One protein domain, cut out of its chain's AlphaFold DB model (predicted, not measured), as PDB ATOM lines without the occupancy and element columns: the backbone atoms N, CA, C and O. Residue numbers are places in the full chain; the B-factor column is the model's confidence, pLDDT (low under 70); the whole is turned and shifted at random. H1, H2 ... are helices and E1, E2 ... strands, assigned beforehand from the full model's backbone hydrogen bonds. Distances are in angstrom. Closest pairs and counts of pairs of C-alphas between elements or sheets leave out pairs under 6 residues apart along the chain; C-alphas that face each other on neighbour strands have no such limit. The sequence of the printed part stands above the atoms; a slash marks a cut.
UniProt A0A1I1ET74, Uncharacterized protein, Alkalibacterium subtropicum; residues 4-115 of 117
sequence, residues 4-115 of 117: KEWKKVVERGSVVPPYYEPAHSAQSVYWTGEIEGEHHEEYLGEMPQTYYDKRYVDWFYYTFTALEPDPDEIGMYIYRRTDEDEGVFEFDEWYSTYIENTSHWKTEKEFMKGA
ATOM      1  N   LYS A   4       9.674  16.163  13.531       93.94
ATOM      2  CA  LYS A   4       9.761  15.781  14.954       93.94
ATOM      3  C   LYS A   4      11.202  15.590  15.408       93.94
ATOM      4  O   LYS A   4      11.514  15.847  16.566       93.94
ATOM      5  N   GLU A   5      12.053  15.072  14.530       93.06
ATOM      6  CA  GLU A   5      13.487  14.945  14.787       93.06
ATOM      7  C   GLU A   5      14.144  16.323  14.808       93.06
ATOM      8  O   GLU A   5      14.895  16.609  15.736       93.06
ATOM      9  N   TRP A   6      13.789  17.196  13.861       94.44
ATOM     10  CA  TRP A   6      14.307  18.558  13.808       94.44
ATOM     11  C   TRP A   6      13.929  19.374  15.040       94.44
ATOM     12  O   TRP A   6      14.789  19.993  15.654       94.44
ATOM     13  N   LYS A   7      12.679  19.274  15.504       94.75
ATOM     14  CA  LYS A   7      12.254  19.944  16.735       94.75
ATOM     15  C   LYS A   7      13.117  19.563  17.943       94.75
ATOM     16  O   LYS A   7      13.446  20.426  18.745       94.75
ATOM     17  N   LYS A   8      13.538  18.297  18.052       94.31
ATOM     18  CA  LYS A   8      14.457  17.861  19.120       94.31
ATOM     19  C   LYS A   8      15.851  18.464  18.968       94.31
ATOM     20  O   LYS A   8      16.510  18.706  19.970       94.31
ATOM     21  N   VAL A   9      16.308  18.659  17.734       93.50
ATOM     22  CA  VAL A   9      17.578  19.334  17.442       93.50
ATOM     23  C   VAL A   9      17.494  20.808  17.839       93.50
ATOM     24  O   VAL A   9      18.369  21.277  18.555       93.50
ATOM     25  N   VAL A  10      16.413  21.501  17.474       94.75
ATOM     26  CA  VAL A  10      16.160  22.896  17.873       94.75
ATOM     27  C   VAL A  10      16.088  23.029  19.398       94.75
ATOM     28  O   VAL A  10      16.767  23.866  19.979       94.75
ATOM     29  N   GLU A  11      15.346  22.147  20.076       94.88
ATOM     30  CA  GLU A  11      15.245  22.119  21.547       94.88
ATOM     31  C   GLU A  11      16.588  21.845  22.243       94.88
ATOM     32  O   GLU A  11      16.793  22.248  23.388       94.88
ATOM     33  N   ARG A  12      17.505  21.150  21.563       93.88
ATOM     34  CA  ARG A  12      18.849  20.864  22.067       93.88
ATOM     35  C   ARG A  12      19.753  22.107  22.032       93.88
ATOM     36  O   ARG A  12      20.667  22.196  22.853       93.88
ATOM     37  N   GLY A  13      19.467  23.060  21.145       94.31
ATOM     38  CA  GLY A  13      20.194  24.319  20.990       94.31
ATOM     39  C   GLY A  13      21.440  24.210  20.110       94.31
ATOM     40  O   GLY A  13      21.643  23.217  19.406       94.31
ATOM     41  N   SER A  14      22.271  25.252  20.155       96.00
ATOM     42  CA  SER A  14      23.441  25.390  19.287       96.00
ATOM     43  C   SER A  14      24.446  24.255  19.467       96.00
ATOM     44  O   SER A  14      24.713  23.787  20.582       96.00
ATOM     45  N   VAL A  15      25.022  23.813  18.351       96.75
ATOM     46  CA  VAL A  15      25.977  22.704  18.297       96.75
ATOM     47  C   VAL A  15      27.361  23.188  17.892       96.75
ATOM     48  O   VAL A  15      27.510  24.060  17.041       96.75
ATOM     49  N   VAL A  16      28.381  22.581  18.492       95.44
ATOM     50  CA  VAL A  16      29.783  22.838  18.168       95.44
ATOM     51  C   VAL A  16      30.282  21.691  17.291       95.44
ATOM     52  O   VAL A  16      30.296  20.535  17.740       95.44
ATOM     53  N   PRO A  17      30.666  21.967  16.032       94.44
ATOM     54  CA  PRO A  17      31.284  20.974  15.173       94.44
ATOM     55  C   PRO A  17      32.507  20.308  15.826       94.44
ATOM     56  O   PRO A  17      33.278  20.962  16.521       94.44
ATOM     57  N   PRO A  18      32.773  19.014  15.572       92.69
ATOM     58  CA  PRO A  18      33.890  18.291  16.200       92.69
ATOM     59  C   PRO A  18      35.279  18.791  15.762       92.69
ATOM     60  O   PRO A  18      36.310  18.408  16.325       92.69
ATOM     61  N   TYR A  19      35.317  19.606  14.713       91.31
ATOM     62  CA  TYR A  19      36.516  20.251  14.200       91.31
ATOM     63  C   TYR A  19      36.687  21.694  14.689       91.31
ATOM     64  O   TYR A  19      37.645  22.342  14.285       91.31
ATOM     65  N   TYR A  20      35.803  22.178  15.560       92.00
ATOM     66  CA  TYR A  20      35.978  23.460  16.228       92.00
ATOM     67  C   TYR A  20      36.859  23.326  17.471       92.00
ATOM     68  O   TYR A  20      36.797  22.322  18.189       92.00
ATOM     69  N   GLU A  21      37.667  24.352  17.712       90.44
ATOM     70  CA  GLU A  21      38.486  24.530  18.912       90.44
ATOM     71  C   GLU A  21      38.156  25.887  19.549       90.44
ATOM     72  O   GLU A  21      37.849  26.822  18.809       90.44
ATOM     73  N   PRO A  22      38.163  26.018  20.891       89.75
ATOM     74  CA  PRO A  22      37.889  27.298  21.547       89.75
ATOM     75  C   PRO A  22      38.801  28.417  21.024       89.75
ATOM     76  O   PRO A  22      40.010  28.213  20.918       89.75
ATOM     77  N   ALA A  23      38.226  29.586  20.731       87.00
ATOM     78  CA  ALA A  23      38.965  30.788  20.352       87.00
ATOM     79  C   ALA A  23      38.862  31.859  21.442       87.00
ATOM     80  O   ALA A  23      39.805  32.036  22.215       87.00
ATOM     81  N   HIS A  24      37.702  32.516  21.556       79.69
ATOM     82  CA  HIS A  24      37.439  33.522  22.584       79.69
ATOM     83  C   HIS A  24      36.298  33.109  23.490       79.69
ATOM     84  O   HIS A  24      35.262  32.632  23.026       79.69
ATOM     85  N   SER A  25      36.493  33.374  24.780       83.12
ATOM     86  CA  SER A  25      35.440  33.285  25.781       83.12
ATOM     87  C   SER A  25      34.402  34.385  25.576       83.12
ATOM     88  O   SER A  25      34.764  35.521  25.270       83.12
ATOM     89  N   ALA A  26      33.128  34.079  25.824       81.38
ATOM     90  CA  ALA A  26      32.085  35.096  25.865       81.38
ATOM     91  C   ALA A  26      32.424  36.163  26.916       81.38
ATOM     92  O   ALA A  26      32.723  35.826  28.068       81.38
ATOM     93  N   GLN A  27      32.388  37.431  26.513       80.12
ATOM     94  CA  GLN A  27      32.809  38.559  27.341       80.12
ATOM     95  C   GLN A  27      32.126  39.862  26.922       80.12
ATOM     96  O   GLN A  27      31.811  40.065  25.748       80.12
ATOM     97  N   SER A  28      31.966  40.774  27.876       81.12
ATOM     98  CA  SER A  28      31.542  42.144  27.612       81.12
ATOM     99  C   SER A  28      32.599  42.888  26.787       81.12
ATOM    100  O   SER A  28      33.790  42.838  27.096       81.12
ATOM    101  N   VAL A  29      32.156  43.600  25.757       77.75
ATOM    102  CA  VAL A  29      32.982  44.439  24.886       77.75
ATOM    103  C   VAL A  29      32.851  45.885  25.334       77.75
ATOM    104  O   VAL A  29      31.742  46.390  25.517       77.75
ATOM    105  N   TYR A  30      33.991  46.558  25.466       78.62
ATOM    106  CA  TYR A  30      34.062  47.959  25.848       78.62
ATOM    107  C   TYR A  30      34.866  48.746  24.820       78.62
ATOM    108  O   TYR A  30      35.909  48.295  24.345       78.62
ATOM    109  N   TRP A  31      34.399  49.947  24.506       79.50
ATOM    110  CA  TRP A  31      35.230  50.962  23.891       79.50
ATOM    111  C   TRP A  31      36.053  51.625  24.984       79.50
ATOM    112  O   TRP A  31      35.503  52.035  26.004       79.50
ATOM    113  N   THR A  32      37.356  51.756  24.762       84.19
ATOM    114  CA  THR A  32      38.229  52.541  25.633       84.19
ATOM    115  C   THR A  32      38.903  53.626  24.815       84.19
ATOM    116  O   THR A  32      39.413  53.381  23.720       84.19
ATOM    117  N   GLY A  33      38.896  54.845  25.334       86.12
ATOM    118  CA  GLY A  33      39.492  55.981  24.652       86.12
ATOM    119  C   GLY A  33      39.782  57.129  25.598       86.12
ATOM    120  O   GLY A  33      39.401  57.117  26.766       86.12
ATOM    121  N   GLU A  34      40.490  58.125  25.084       87.50
ATOM    122  CA  GLU A  34      40.772  59.356  25.809       87.50
ATOM    123  C   GLU A  34      40.022  60.496  25.120       87.50
ATOM    124  O   GLU A  34      40.254  60.783  23.942       87.50
ATOM    125  N   ILE A  35      39.091  61.121  25.840       81.88
ATOM    126  CA  ILE A  35      38.334  62.284  25.366       81.88
ATOM    127  C   ILE A  35      38.734  63.448  26.266       81.88
ATOM    128  O   ILE A  35      38.619  63.365  27.482       81.88
ATOM    129  N   GLU A  36      39.268  64.514  25.668       86.44
ATOM    130  CA  GLU A  36      39.691  65.729  26.389       86.44
ATOM    131  C   GLU A  36      40.701  65.502  27.538       86.44
ATOM    132  O   GLU A  36      40.822  66.329  28.437       86.44
ATOM    133  N   GLY A  37      41.488  64.424  27.483       85.62
ATOM    134  CA  GLY A  37      42.488  64.104  28.509       85.62
ATOM    135  C   GLY A  37      41.979  63.205  29.640       85.62
ATOM    136  O   GLY A  37      42.740  62.891  30.556       85.62
ATOM    137  N   GLU A  38      40.709  62.792  29.596       84.19
ATOM    138  CA  GLU A  38      40.121  61.847  30.546       84.19
ATOM    139  C   GLU A  38      39.925  60.474  29.898       84.19
ATOM    140  O   GLU A  38      39.551  60.357  28.728       84.19
ATOM    141  N   HIS A  39      40.198  59.416  30.665       85.94
ATOM    142  CA  HIS A  39      39.962  58.047  30.226       85.94
ATOM    143  C   HIS A  39      38.467  57.732  30.290       85.94
ATOM    144  O   HIS A  39      37.848  57.847  31.349       85.94
ATOM    145  N   HIS A  40      37.913  57.297  29.163       82.31
ATOM    146  CA  HIS A  40      36.533  56.864  29.029       82.31
ATOM    147  C   HIS A  40      36.476  55.382  28.674       82.31
ATOM    148  O   HIS A  40      37.213  54.907  27.811       82.31
ATOM    149  N   GLU A  41      35.548  54.685  29.322       87.62
ATOM    150  CA  GLU A  41      35.170  53.312  29.022       87.62
ATOM    151  C   GLU A  41      33.654  53.273  28.791       87.62
ATOM    152  O   GLU A  41      32.878  53.710  29.646       87.62
ATOM    153  N   GLU A  42      33.228  52.793  27.625       85.50
ATOM    154  CA  GLU A  42      31.819  52.667  27.250       85.50
ATOM    155  C   GLU A  42      31.504  51.212  26.912       85.50
ATOM    156  O   GLU A  42      32.186  50.586  26.104       85.50
ATOM    157  N   TYR A  43      30.452  50.668  27.521       80.44
ATOM    158  CA  TYR A  43      29.973  49.328  27.206       80.44
ATOM    159  C   TYR A  43      29.342  49.293  25.811       80.44
ATOM    160  O   TYR A  43      28.368  50.001  25.555       80.44
ATOM    161  N   LEU A  44      29.869  48.436  24.936       72.94
ATOM    162  CA  LEU A  44      29.401  48.280  23.559       72.94
ATOM    163  C   LEU A  44      28.492  47.058  23.358       72.94
ATOM    164  O   LEU A  44      27.712  47.040  22.407       72.94
ATOM    165  N   GLY A  45      28.569  46.043  24.225       75.94
ATOM    166  CA  GLY A  45      27.752  44.829  24.113       75.94
ATOM    167  C   GLY A  45      28.422  43.582  24.684       75.94
ATOM    168  O   GLY A  45      29.421  43.671  25.389       75.94
ATOM    169  N   GLU A  46      27.885  42.405  24.366       77.69
ATOM    170  CA  GLU A  46      28.499  41.107  24.680       77.69
ATOM    171  C   GLU A  46      29.008  40.445  23.397       77.69
ATOM    172  O   GLU A  46      28.268  40.320  22.417       77.69
ATOM    173  N   MET A  47      30.247  39.961  23.418       79.31
ATOM    174  CA  MET A  47      30.770  39.040  22.415       79.31
ATOM    175  C   MET A  47      30.389  37.606  22.814       79.31
ATOM    176  O   MET A  47      30.595  37.223  23.970       79.31
ATOM    177  N   PRO A  48      29.823  36.801  21.899       86.25
ATOM    178  CA  PRO A  48      29.521  35.400  22.172       86.25
ATOM    179  C   PRO A  48      30.798  34.555  22.260       86.25
ATOM    180  O   PRO A  48      31.900  35.013  21.964       86.25
ATOM    181  N   GLN A  49      30.630  33.284  22.627       89.69
ATOM    182  CA  GLN A  49      31.690  32.292  22.473       89.69
ATOM    183  C   GLN A  49      32.060  32.145  20.997       89.69
ATOM    184  O   GLN A  49      31.177  32.099  20.133       89.69
ATOM    185  N   THR A  50      33.356  32.043  20.714       90.38
ATOM    186  CA  THR A  50      33.834  31.808  19.351       90.38
ATOM    187  C   THR A  50      34.846  30.676  19.280       90.38
ATOM    188  O   THR A  50      35.476  30.288  20.268       90.38
ATOM    189  N   TYR A  51      34.982  30.127  18.079       91.31
ATOM    190  CA  TYR A  51      35.729  28.917  17.798       91.31
ATOM    191  C   TYR A  51      36.552  29.059  16.520       91.31
ATOM    192  O   TYR A  51      36.078  29.613  15.529       91.31
ATOM    193  N   TYR A  52      37.753  28.486  16.518       90.38
ATOM    194  CA  TYR A  52      38.535  28.278  15.303       90.38
ATOM    195  C   TYR A  52      38.093  26.991  14.609       90.38
ATOM    196  O   TYR A  52      37.860  25.971  15.261       90.38
ATOM    197  N   ASP A  53      38.039  27.002  13.277       89.50
ATOM    198  CA  ASP A  53      37.858  25.785  12.488       89.50
ATOM    199  C   ASP A  53      39.219  25.190  12.108       89.50
ATOM    200  O   ASP A  53      39.890  25.656  11.185       89.50
ATOM    201  N   LYS A  54      39.611  24.096  12.769       86.69
ATOM    202  CA  LYS A  54      40.922  23.466  12.548       86.69
ATOM    203  C   LYS A  54      41.099  22.831  11.164       86.69
ATOM    204  O   LYS A  54      42.186  22.357  10.845       86.69
ATOM    205  N   ARG A  55      40.048  22.768  10.335       85.44
ATOM    206  CA  ARG A  55      40.167  22.354   8.923       85.44
ATOM    207  C   ARG A  55      40.818  23.440   8.070       85.44
ATOM    208  O   ARG A  55      41.367  23.116   7.021       85.44
ATOM    209  N   TYR A  56      40.768  24.692   8.523       75.75
ATOM    210  CA  TYR A  56      41.297  25.857   7.823       75.75
ATOM    211  C   TYR A  56      42.465  26.462   8.595       75.75
ATOM    212  O   TYR A  56      42.448  27.634   8.950       75.75
ATOM    213  N   VAL A  57      43.494  25.644   8.832       60.69
ATOM    214  CA  VAL A  57      44.691  26.061   9.573       60.69
ATOM    215  C   VAL A  57      45.302  27.326   8.965       60.69
ATOM    216  O   VAL A  57      45.700  28.193   9.708       60.69
ATOM    217  N   ASP A  58      45.283  27.519   7.645       62.19
ATOM    218  CA  ASP A  58      45.873  28.718   7.024       62.19
ATOM    219  C   ASP A  58      44.972  29.976   7.068       62.19
ATOM    220  O   ASP A  58      45.380  31.036   6.599       62.19
ATOM    221  N   TRP A  59      43.743  29.875   7.593       58.84
ATOM    222  CA  TRP A  59      42.777  30.978   7.724       58.84
ATOM    223  C   TRP A  59      42.601  31.354   9.203       58.84
ATOM    224  O   TRP A  59      41.483  31.448   9.706       58.84
ATOM    225  N   PHE A  60      43.719  31.567   9.905       62.47
ATOM    226  CA  PHE A  60      43.765  31.930  11.332       62.47
ATOM    227  C   PHE A  60      43.043  33.240  11.696       62.47
ATOM    228  O   PHE A  60      42.973  33.588  12.869       62.47
ATOM    229  N   TYR A  61      42.514  33.957  10.710       73.56
ATOM    230  CA  TYR A  61      41.899  35.269  10.866       73.56
ATOM    231  C   TYR A  61      40.391  35.216  11.088       73.56
ATOM    232  O   TYR A  61      39.784  36.252  11.302       73.56
ATOM    233  N   TYR A  62      39.769  34.032  11.044       83.88
ATOM    234  CA  TYR A  62      38.333  33.904  11.280       83.88
ATOM    235  C   TYR A  62      38.013  33.045  12.495       83.88
ATOM    236  O   TYR A  62      38.447  31.894  12.594       83.88
ATOM    237  N   THR A  63      37.161  33.580  13.367       87.81
ATOM    238  CA  THR A  63      36.484  32.807  14.410       87.81
ATOM    239  C   THR A  63      34.988  32.739  14.136       87.81
ATOM    240  O   THR A  63      34.424  33.580  13.438       87.81
ATOM    241  N   PHE A  64      34.336  31.696  14.639       90.25
ATOM    242  CA  PHE A  64      32.933  31.391  14.355       90.25
ATOM    243  C   PHE A  64      32.161  31.143  15.643       90.25
ATOM    244  O   PHE A  64      32.707  30.573  16.583       90.25
ATOM    245  N   THR A  65      30.880  31.493  15.691       92.94
ATOM    246  CA  THR A  65      30.006  31.056  16.792       92.94
ATOM    247  C   THR A  65      29.656  29.572  16.663       92.94
ATOM    248  O   THR A  65      29.843  28.962  15.606       92.94
ATOM    249  N   ALA A  66      29.084  28.977  17.713       95.06
ATOM    250  CA  ALA A  66      28.393  27.700  17.557       95.06
ATOM    251  C   ALA A  66      27.277  27.801  16.497       95.06
ATOM    252  O   ALA A  66      26.749  28.883  16.221       95.06
ATOM    253  N   LEU A  67      26.921  26.659  15.907       95.88
ATOM    254  CA  LEU A  67      25.893  26.584  14.876       95.88
ATOM    255  C   LEU A  67      24.508  26.512  15.523       95.88
ATOM    256  O   LEU A  67      24.171  25.510  16.161       95.88
ATOM    257  N   GLU A  68      23.704  27.550  15.339       96.19
ATOM    258  CA  GLU A  68      22.329  27.637  15.824       96.19
ATOM    259  C   GLU A  68      21.366  27.004  14.806       96.19
ATOM    260  O   GLU A  68      21.382  27.395  13.641       96.19
ATOM    261  N   PRO A  69      20.552  26.003  15.178       96.62
ATOM    262  CA  PRO A  69      19.578  25.423  14.256       96.62
ATOM    263  C   PRO A  69      18.444  26.410  13.952       96.62
ATOM    264  O   PRO A  69      17.826  26.941  14.875       96.62
ATOM    265  N   ASP A  70      18.114  26.585  12.673       96.06
ATOM    266  CA  ASP A  70      16.952  27.377  12.264       96.06
ATOM    267  C   ASP A  70      15.646  26.642  12.649       96.06
ATOM    268  O   ASP A  70      15.464  25.474  12.286       96.06
ATOM    269  N   PRO A  71      14.719  27.264  13.402       94.56
ATOM    270  CA  PRO A  71      13.493  26.601  13.839       94.56
ATOM    271  C   PRO A  71      12.515  26.282  12.698       94.56
ATOM    272  O   PRO A  71      11.719  25.346  12.834       94.56
ATOM    273  N   ASP A  72      12.579  27.030  11.599       94.75
ATOM    274  CA  ASP A  72      11.629  26.982  10.492       94.75
ATOM    275  C   ASP A  72      12.143  26.132   9.318       94.75
ATOM    276  O   ASP A  72      11.342  25.635   8.520       94.75
ATOM    277  N   GLU A  73      13.456  25.886   9.238       95.75
ATOM    278  CA  GLU A  73      14.069  25.142   8.137       95.75
ATOM    279  C   GLU A  73      14.897  23.918   8.574       95.75
ATOM    280  O   GLU A  73      15.957  24.009   9.188       95.75
ATOM    281  N   ILE A  74      14.430  22.720   8.191       95.62
ATOM    282  CA  ILE A  74      15.062  21.451   8.581       95.62
ATOM    283  C   ILE A  74      16.476  21.328   8.007       95.62
ATOM    284  O   ILE A  74      16.668  21.253   6.794       95.62
ATOM    285  N   GLY A  75      17.451  21.154   8.900       94.44
ATOM    286  CA  GLY A  75      18.854  20.946   8.545       94.44
ATOM    287  C   GLY A  75      19.623  22.241   8.303       94.44
ATOM    288  O   GLY A  75      20.826  22.160   8.063       94.44
ATOM    289  N   MET A  76      18.961  23.398   8.380       97.25
ATOM    290  CA  MET A  76      19.607  24.698   8.284       97.25
ATOM    291  C   MET A  76      20.206  25.094   9.631       97.25
ATOM    292  O   MET A  76      19.587  24.944  10.686       97.25
ATOM    293  N   TYR A  77      21.422  25.618   9.577       97.06
ATOM    294  CA  TYR A  77      22.119  26.185  10.715       97.06
ATOM    295  C   TYR A  77      22.634  27.570  10.383       97.06
ATOM    296  O   TYR A  77      23.173  27.791   9.301       97.06
ATOM    297  N   ILE A  78      22.524  28.462  11.353       95.75
ATOM    298  CA  ILE A  78      22.956  29.845  11.289       95.75
ATOM    299  C   ILE A  78      24.161  30.021  12.215       95.75
ATOM    300  O   ILE A  78      24.246  29.405  13.279       95.75
ATOM    301  N   TYR A  79      25.122  30.839  11.805       92.69
ATOM    302  CA  TYR A  79      26.279  31.195  12.618       92.69
ATOM    303  C   TYR A  79      26.804  32.576  12.235       92.69
ATOM    304  O   TYR A  79      26.477  33.117  11.177       92.69
ATOM    305  N   ARG A  80      27.635  33.147  13.104       89.25
ATOM    306  CA  ARG A  80      28.360  34.390  12.839       89.25
ATOM    307  C   ARG A  80      29.845  34.110  12.707       89.25
ATOM    308  O   ARG A  80      30.341  33.097  13.208       89.25
ATOM    309  N   ARG A  81      30.532  35.023  12.034       86.31
ATOM    310  CA  ARG A  81      31.972  34.991  11.812       86.31
ATOM    311  C   ARG A  81      32.571  36.326  12.249       86.31
ATOM    312  O   ARG A  81      31.974  37.366  12.010       86.31
ATOM    313  N   THR A  82      33.748  36.274  12.849       80.25
ATOM    314  CA  THR A  82      34.559  37.439  13.215       80.25
ATOM    315  C   THR A  82      35.791  37.458  12.341       80.25
ATOM    316  O   THR A  82      36.451  36.422  12.253       80.25
ATOM    317  N   ASP A  83      36.114  38.601  11.738       81.62
ATOM    318  CA  ASP A  83      37.438  38.832  11.162       81.62
ATOM    319  C   ASP A  83      38.360  39.381  12.263       81.62
ATOM    320  O   ASP A  83      38.261  40.536  12.686       81.62
ATOM    321  N   GLU A  84      39.213  38.507  12.789       75.69
ATOM    322  CA  GLU A  84      40.162  38.799  13.864       75.69
ATOM    323  C   GLU A  84      41.263  39.770  13.415       75.69
ATOM    324  O   GLU A  84      41.810  40.490  14.249       75.69
ATOM    325  N   ASP A  85      41.579  39.818  12.116       72.31
ATOM    326  CA  ASP A  85      42.623  40.693  11.570       72.31
ATOM    327  C   ASP A  85      42.132  42.134  11.429       72.31
ATOM    328  O   ASP A  85      42.860  43.083  11.735       72.31
ATOM    329  N   GLU A  86      40.884  42.311  10.999       67.69
ATOM    330  CA  GLU A  86      40.257  43.635  10.975       67.69
ATOM    331  C   GLU A  86      39.798  44.079  12.375       67.69
ATOM    332  O   GLU A  86      39.517  45.261  12.593       67.69
ATOM    333  N   GLY A  87      39.750  43.153  13.341       58.47
ATOM    334  CA  GLY A  87      39.227  43.401  14.685       58.47
ATOM    335  C   GLY A  87      37.735  43.740  14.672       58.47
ATOM    336  O   GLY A  87      37.235  44.382  15.600       58.47
ATOM    337  N   VAL A  88      37.029  43.349  13.607       61.88
ATOM    338  CA  VAL A  88      35.610  43.629  13.410       61.88
ATOM    339  C   VAL A  88      34.833  42.350  13.667       61.88
ATOM    340  O   VAL A  88      34.848  41.393  12.892       61.88
ATOM    341  N   PHE A  89      34.096  42.357  14.773       62.03
ATOM    342  CA  PHE A  89      33.003  41.420  14.948       62.03
ATOM    343  C   PHE A  89      31.843  41.897  14.076       62.03
ATOM    344  O   PHE A  89      31.165  42.870  14.414       62.03
ATOM    345  N   GLU A  90      31.635  41.239  12.937       63.00
ATOM    346  CA  GLU A  90      30.547  41.533  12.002       63.00
ATOM    347  C   GLU A  90      29.204  41.093  12.617       63.00
ATOM    348  O   GLU A  90      28.612  40.084  12.242       63.00
ATOM    349  N   PHE A  91      28.720  41.838  13.618       57.22
ATOM    350  CA  PHE A  91      27.489  41.529  14.356       57.22
ATOM    351  C   PHE A  91      26.245  41.448  13.460       57.22
ATOM    352  O   PHE A  91      25.293  40.749  13.816       57.22
ATOM    353  N   ASP A  92      26.263  42.144  12.322       58.34
ATOM    354  CA  ASP A  92      25.134  42.245  11.397       58.34
ATOM    355  C   ASP A  92      25.139  41.163  10.303       58.34
ATOM    356  O   ASP A  92      24.133  40.998   9.605       58.34
ATOM    357  N   GLU A  93      26.227  40.397  10.158       74.69
ATOM    358  CA  GLU A  93      26.327  39.353   9.140       74.69
ATOM    359  C   GLU A  93      26.004  37.966   9.702       74.69
ATOM    360  O   GLU A  93      26.627  37.458  10.638       74.69
ATOM    361  N   TRP A  94      25.015  37.325   9.083       82.88
ATOM    362  CA  TRP A  94      24.596  35.970   9.406       82.88
ATOM    363  C   TRP A  94      24.936  35.038   8.255       82.88
ATOM    364  O   TRP A  94      24.523  35.248   7.113       82.88
ATOM    365  N   TYR A  95      25.660  33.977   8.580       90.50
ATOM    366  CA  TYR A  95      26.019  32.918   7.656       90.50
ATOM    367  C   TYR A  95      25.129  31.709   7.895       90.50
ATOM    368  O   TYR A  95      24.683  31.460   9.014       90.50
ATOM    369  N   SER A  96      24.884  30.940   6.840       94.19
ATOM    370  CA  SER A  96      24.011  29.775   6.896       94.19
ATOM    371  C   SER A  96      24.652  28.563   6.232       94.19
ATOM    372  O   SER A  96      25.336  28.691   5.214       94.19
ATOM    373  N   THR A  97      24.402  27.373   6.767       94.75
ATOM    374  CA  THR A  97      24.882  26.110   6.204       94.75
ATOM    375  C   THR A  97      23.868  24.991   6.409       94.75
ATOM    376  O   THR A  97      23.146  24.976   7.405       94.75
ATOM    377  N   TYR A  98      23.838  24.024   5.490       96.25
ATOM    378  CA  TYR A  98      23.013  22.826   5.640       96.25
ATOM    379  C   TYR A  98      23.828  21.651   6.148       96.25
ATOM    380  O   TYR A  98      24.869  21.297   5.588       96.25
ATOM    381  N   ILE A  99      23.305  20.993   7.180       93.06
ATOM    382  CA  ILE A  99      23.901  19.794   7.757       93.06
ATOM    383  C   ILE A  99      22.809  18.750   7.969       93.06
ATOM    384  O   ILE A  99      21.857  18.943   8.722       93.06
ATOM    385  N   GLU A 100      22.976  17.594   7.332       87.19
ATOM    386  CA  GLU A 100      21.971  16.527   7.361       87.19
ATOM    387  C   GLU A 100      21.847  15.841   8.731       87.19
ATOM    388  O   GLU A 100      20.787  15.299   9.055       87.19
ATOM    389  N   ASN A 101      22.925  15.809   9.528       86.50
ATOM    390  CA  ASN A 101      22.948  15.108  10.811       86.50
ATOM    391  C   ASN A 101      24.023  15.640  11.778       86.50
ATOM    392  O   ASN A 101      25.218  15.422  11.581       86.50
ATOM    393  N   THR A 102      23.579  16.227  12.889       90.69
ATOM    394  CA  THR A 102      24.422  16.748  13.985       90.69
ATOM    395  C   THR A 102      24.224  15.987  15.303       90.69
ATOM    396  O   THR A 102      24.683  16.415  16.361       90.69
ATOM    397  N   SER A 103      23.557  14.827  15.276       87.06
ATOM    398  CA  SER A 103      23.154  14.098  16.496       87.06
ATOM    399  C   SER A 103      24.321  13.648  17.385       87.06
ATOM    400  O   SER A 103      24.143  13.474  18.587       87.06
ATOM    401  N   HIS A 104      25.512  13.488  16.809       89.62
ATOM    402  CA  HIS A 104      26.739  13.093  17.503       89.62
ATOM    403  C   HIS A 104      27.621  14.282  17.908       89.62
ATOM    404  O   HIS A 104      28.631  14.091  18.584       89.62
ATOM    405  N   TRP A 105      27.287  15.502  17.480       94.75
ATOM    406  CA  TRP A 105      28.045  16.705  17.835       94.75
ATOM    407  C   TRP A 105      27.674  17.129  19.239       94.75
ATOM    408  O   TRP A 105      26.551  16.869  19.660       94.75
ATOM    409  N   LYS A 106      28.584  17.772  19.971       94.75
ATOM    410  CA  LYS A 106      28.269  18.342  21.286       94.75
ATOM    411  C   LYS A 106      27.449  19.621  21.104       94.75
ATOM    412  O   LYS A 106      27.649  20.352  20.138       94.75
ATOM    413  N   THR A 107      26.546  19.904  22.034       95.31
ATOM    414  CA  THR A 107      26.021  21.270  22.188       95.31
ATOM    415  C   THR A 107      27.121  22.200  22.672       95.31
ATOM    416  O   THR A 107      28.072  21.746  23.308       95.31
ATOM    417  N   GLU A 108      26.958  23.499  22.452       93.12
ATOM    418  CA  GLU A 108      27.860  24.513  23.007       93.12
ATOM    419  C   GLU A 108      28.001  24.371  24.531       93.12
ATOM    420  O   GLU A 108      29.103  24.304  25.072       93.12
ATOM    421  N   LYS A 109      26.884  24.146  25.231       90.00
ATOM    422  CA  LYS A 109      26.867  23.912  26.681       90.00
ATOM    423  C   LYS A 109      27.631  22.654  27.111       90.00
ATOM    424  O   LYS A 109      28.281  22.660  28.156       90.00
ATOM    425  N   GLU A 110      27.510  21.554  26.370       91.88
ATOM    426  CA  GLU A 110      28.252  20.310  26.638       91.88
ATOM    427  C   GLU A 110      29.739  20.457  26.317       91.88
ATOM    428  O   GLU A 110      30.576  19.872  27.002       91.88
ATOM    429  N   PHE A 111      30.061  21.218  25.274       90.00
ATOM    430  CA  PHE A 111      31.428  21.488  24.860       90.00
ATOM    431  C   PHE A 111      32.172  22.296  25.929       90.00
ATOM    432  O   PHE A 111      33.214  21.846  26.396       90.00
ATOM    433  N   MET A 112      31.581  23.398  26.402       84.19
ATOM    434  CA  MET A 112      32.197  24.265  27.413       84.19
ATOM    435  C   MET A 112      32.412  23.563  28.760       84.19
ATOM    436  O   MET A 112      33.436  23.765  29.396       84.19
ATOM    437  N   LYS A 113      31.507  22.669  29.177       82.62
ATOM    438  CA  LYS A 113      31.682  21.896  30.423       82.62
ATOM    439  C   LYS A 113      32.881  20.949  30.413       82.62
ATOM    440  O   LYS A 113      33.365  20.600  31.479       82.62
ATOM    441  N   GLY A 114      33.289  20.478  29.236       64.62
ATOM    442  CA  GLY A 114      34.432  19.577  29.089       64.62
ATOM    443  C   GLY A 114      35.750  20.294  28.799       64.62
ATOM    444  O   GLY A 114      36.739  19.608  28.580       64.62
ATOM    445  N   ALA A 115      35.756  21.630  28.723       57.44
ATOM    446  CA  ALA A 115      36.967  22.430  28.528       57.44
ATOM    447  C   ALA A 115      37.649  22.818  29.859       57.44
ATOM    448  O   ALA A 115      38.796  23.253  29.840       57.44
TER     449      ALA A 115
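What this domain is: This is residues 4 to 115 of the 117 residues of an uncharacterized protein of Alkalibacterium subtropicum (UniProt A0A1I1ET74). A long two-stranded hairpin, E2 and E3, reaches away as an arm from a loose body of short strand pairs and loops, and its tip, residues 34 to 39, stands free. In the body, E6 runs on into E7 as one bending line, with E8 beside E6 and E5 beside E7, while E5 also comes close to E4 of the pair E1 and E4; H1 lies at the far end of the long axis from the hairpin tip. The printed part has 112 residues, with two named helices and eight named strands in the order H1, E1, E2, E3, E4, E5, E6, E7, E8, H2, and under half of the residues, 54, are in named elements. The sheets are four antiparallel pairs, E2 - E3, E1 - E4, E5 - E7 and E6 - E8, and the class is mixed, helices and strands. The whole is loose, with a radius of gyration of the C-alphas of 16.5 A, and elongated, with spans of 59 by 31 by 27 A.

Where its parts are: E2 is residues 27 to 35, 24.4 A from first to last C-alpha, starting at C-alpha 27 at (32.809, 38.559, 27.341). E3 is residues 38 to 47, 26.0 A long, and bends by 51 degrees at residue 44. E1, residues 20 to 22, comes before them in the chain, and E4, residues 51 to 53, after them. E5 is residues 62 to 64. E6 is residues 76 to 79, 10.3 A long, E7 residues 81 to 83, and E8 residues 95 to 98, 10.7 A long. H1 is residues 4 to 12, 12.6 A long, beginning at C-alpha 4 at (9.761, 15.781, 14.954). H2 is residues 108 to 113, 8.7 A long, ending at C-alpha 113 at (31.682, 21.896, 30.423).

How they stand to each other: E2 and E3 form a hairpin, antiparallel at 156 degrees between their directions, with N 31 and O 42 2.8 A apart and N 40 and O 33 2.8 A apart, both within hydrogen-bond range. E2 is apart from E4 to E8 and from both helices. E1 and E4 are antiparallel at 144 degrees, with N 52 and O 21 within hydrogen-bond range at 2.8 A. The closest C-alphas of E4 and E5 are those of Tyr 52 and Thr 63, 5.1 A apart. E1 and E5 are near each other, with 6 pairs of C-alphas within 10 A. E5 and E7 are antiparallel at 156 degrees, with N 82 and O 63 within hydrogen-bond range at 2.8 A. E6 runs on into E7 across a break of 1 residue, at 32 degrees. E6 and E8 are antiparallel at 150 degrees, with N 77 and O 97 within hydrogen-bond range at 2.8 A. Short antiparallel pairings join residues 15 to 16 with residues 106 to 107, and residues 68 to 69 with residues 77 to 78 of E6. H1 and H2 are apart. In H2 every O i to N i+4 pair is within hydrogen-bond range, and in H1 4 of 5 are.

The domain as a whole: The two C-alphas farthest apart are those of Lys 4 and Gly 37, at 59.9 A. The printed part has no cut. The links from E5 to E6 and from E7 to E8 are long, with 11 residues each. The mean pLDDT of the printed part is 85.3, and 13 residues are under 70: residues 57 to 60, residues 86 to 92 and residues 114 to 115.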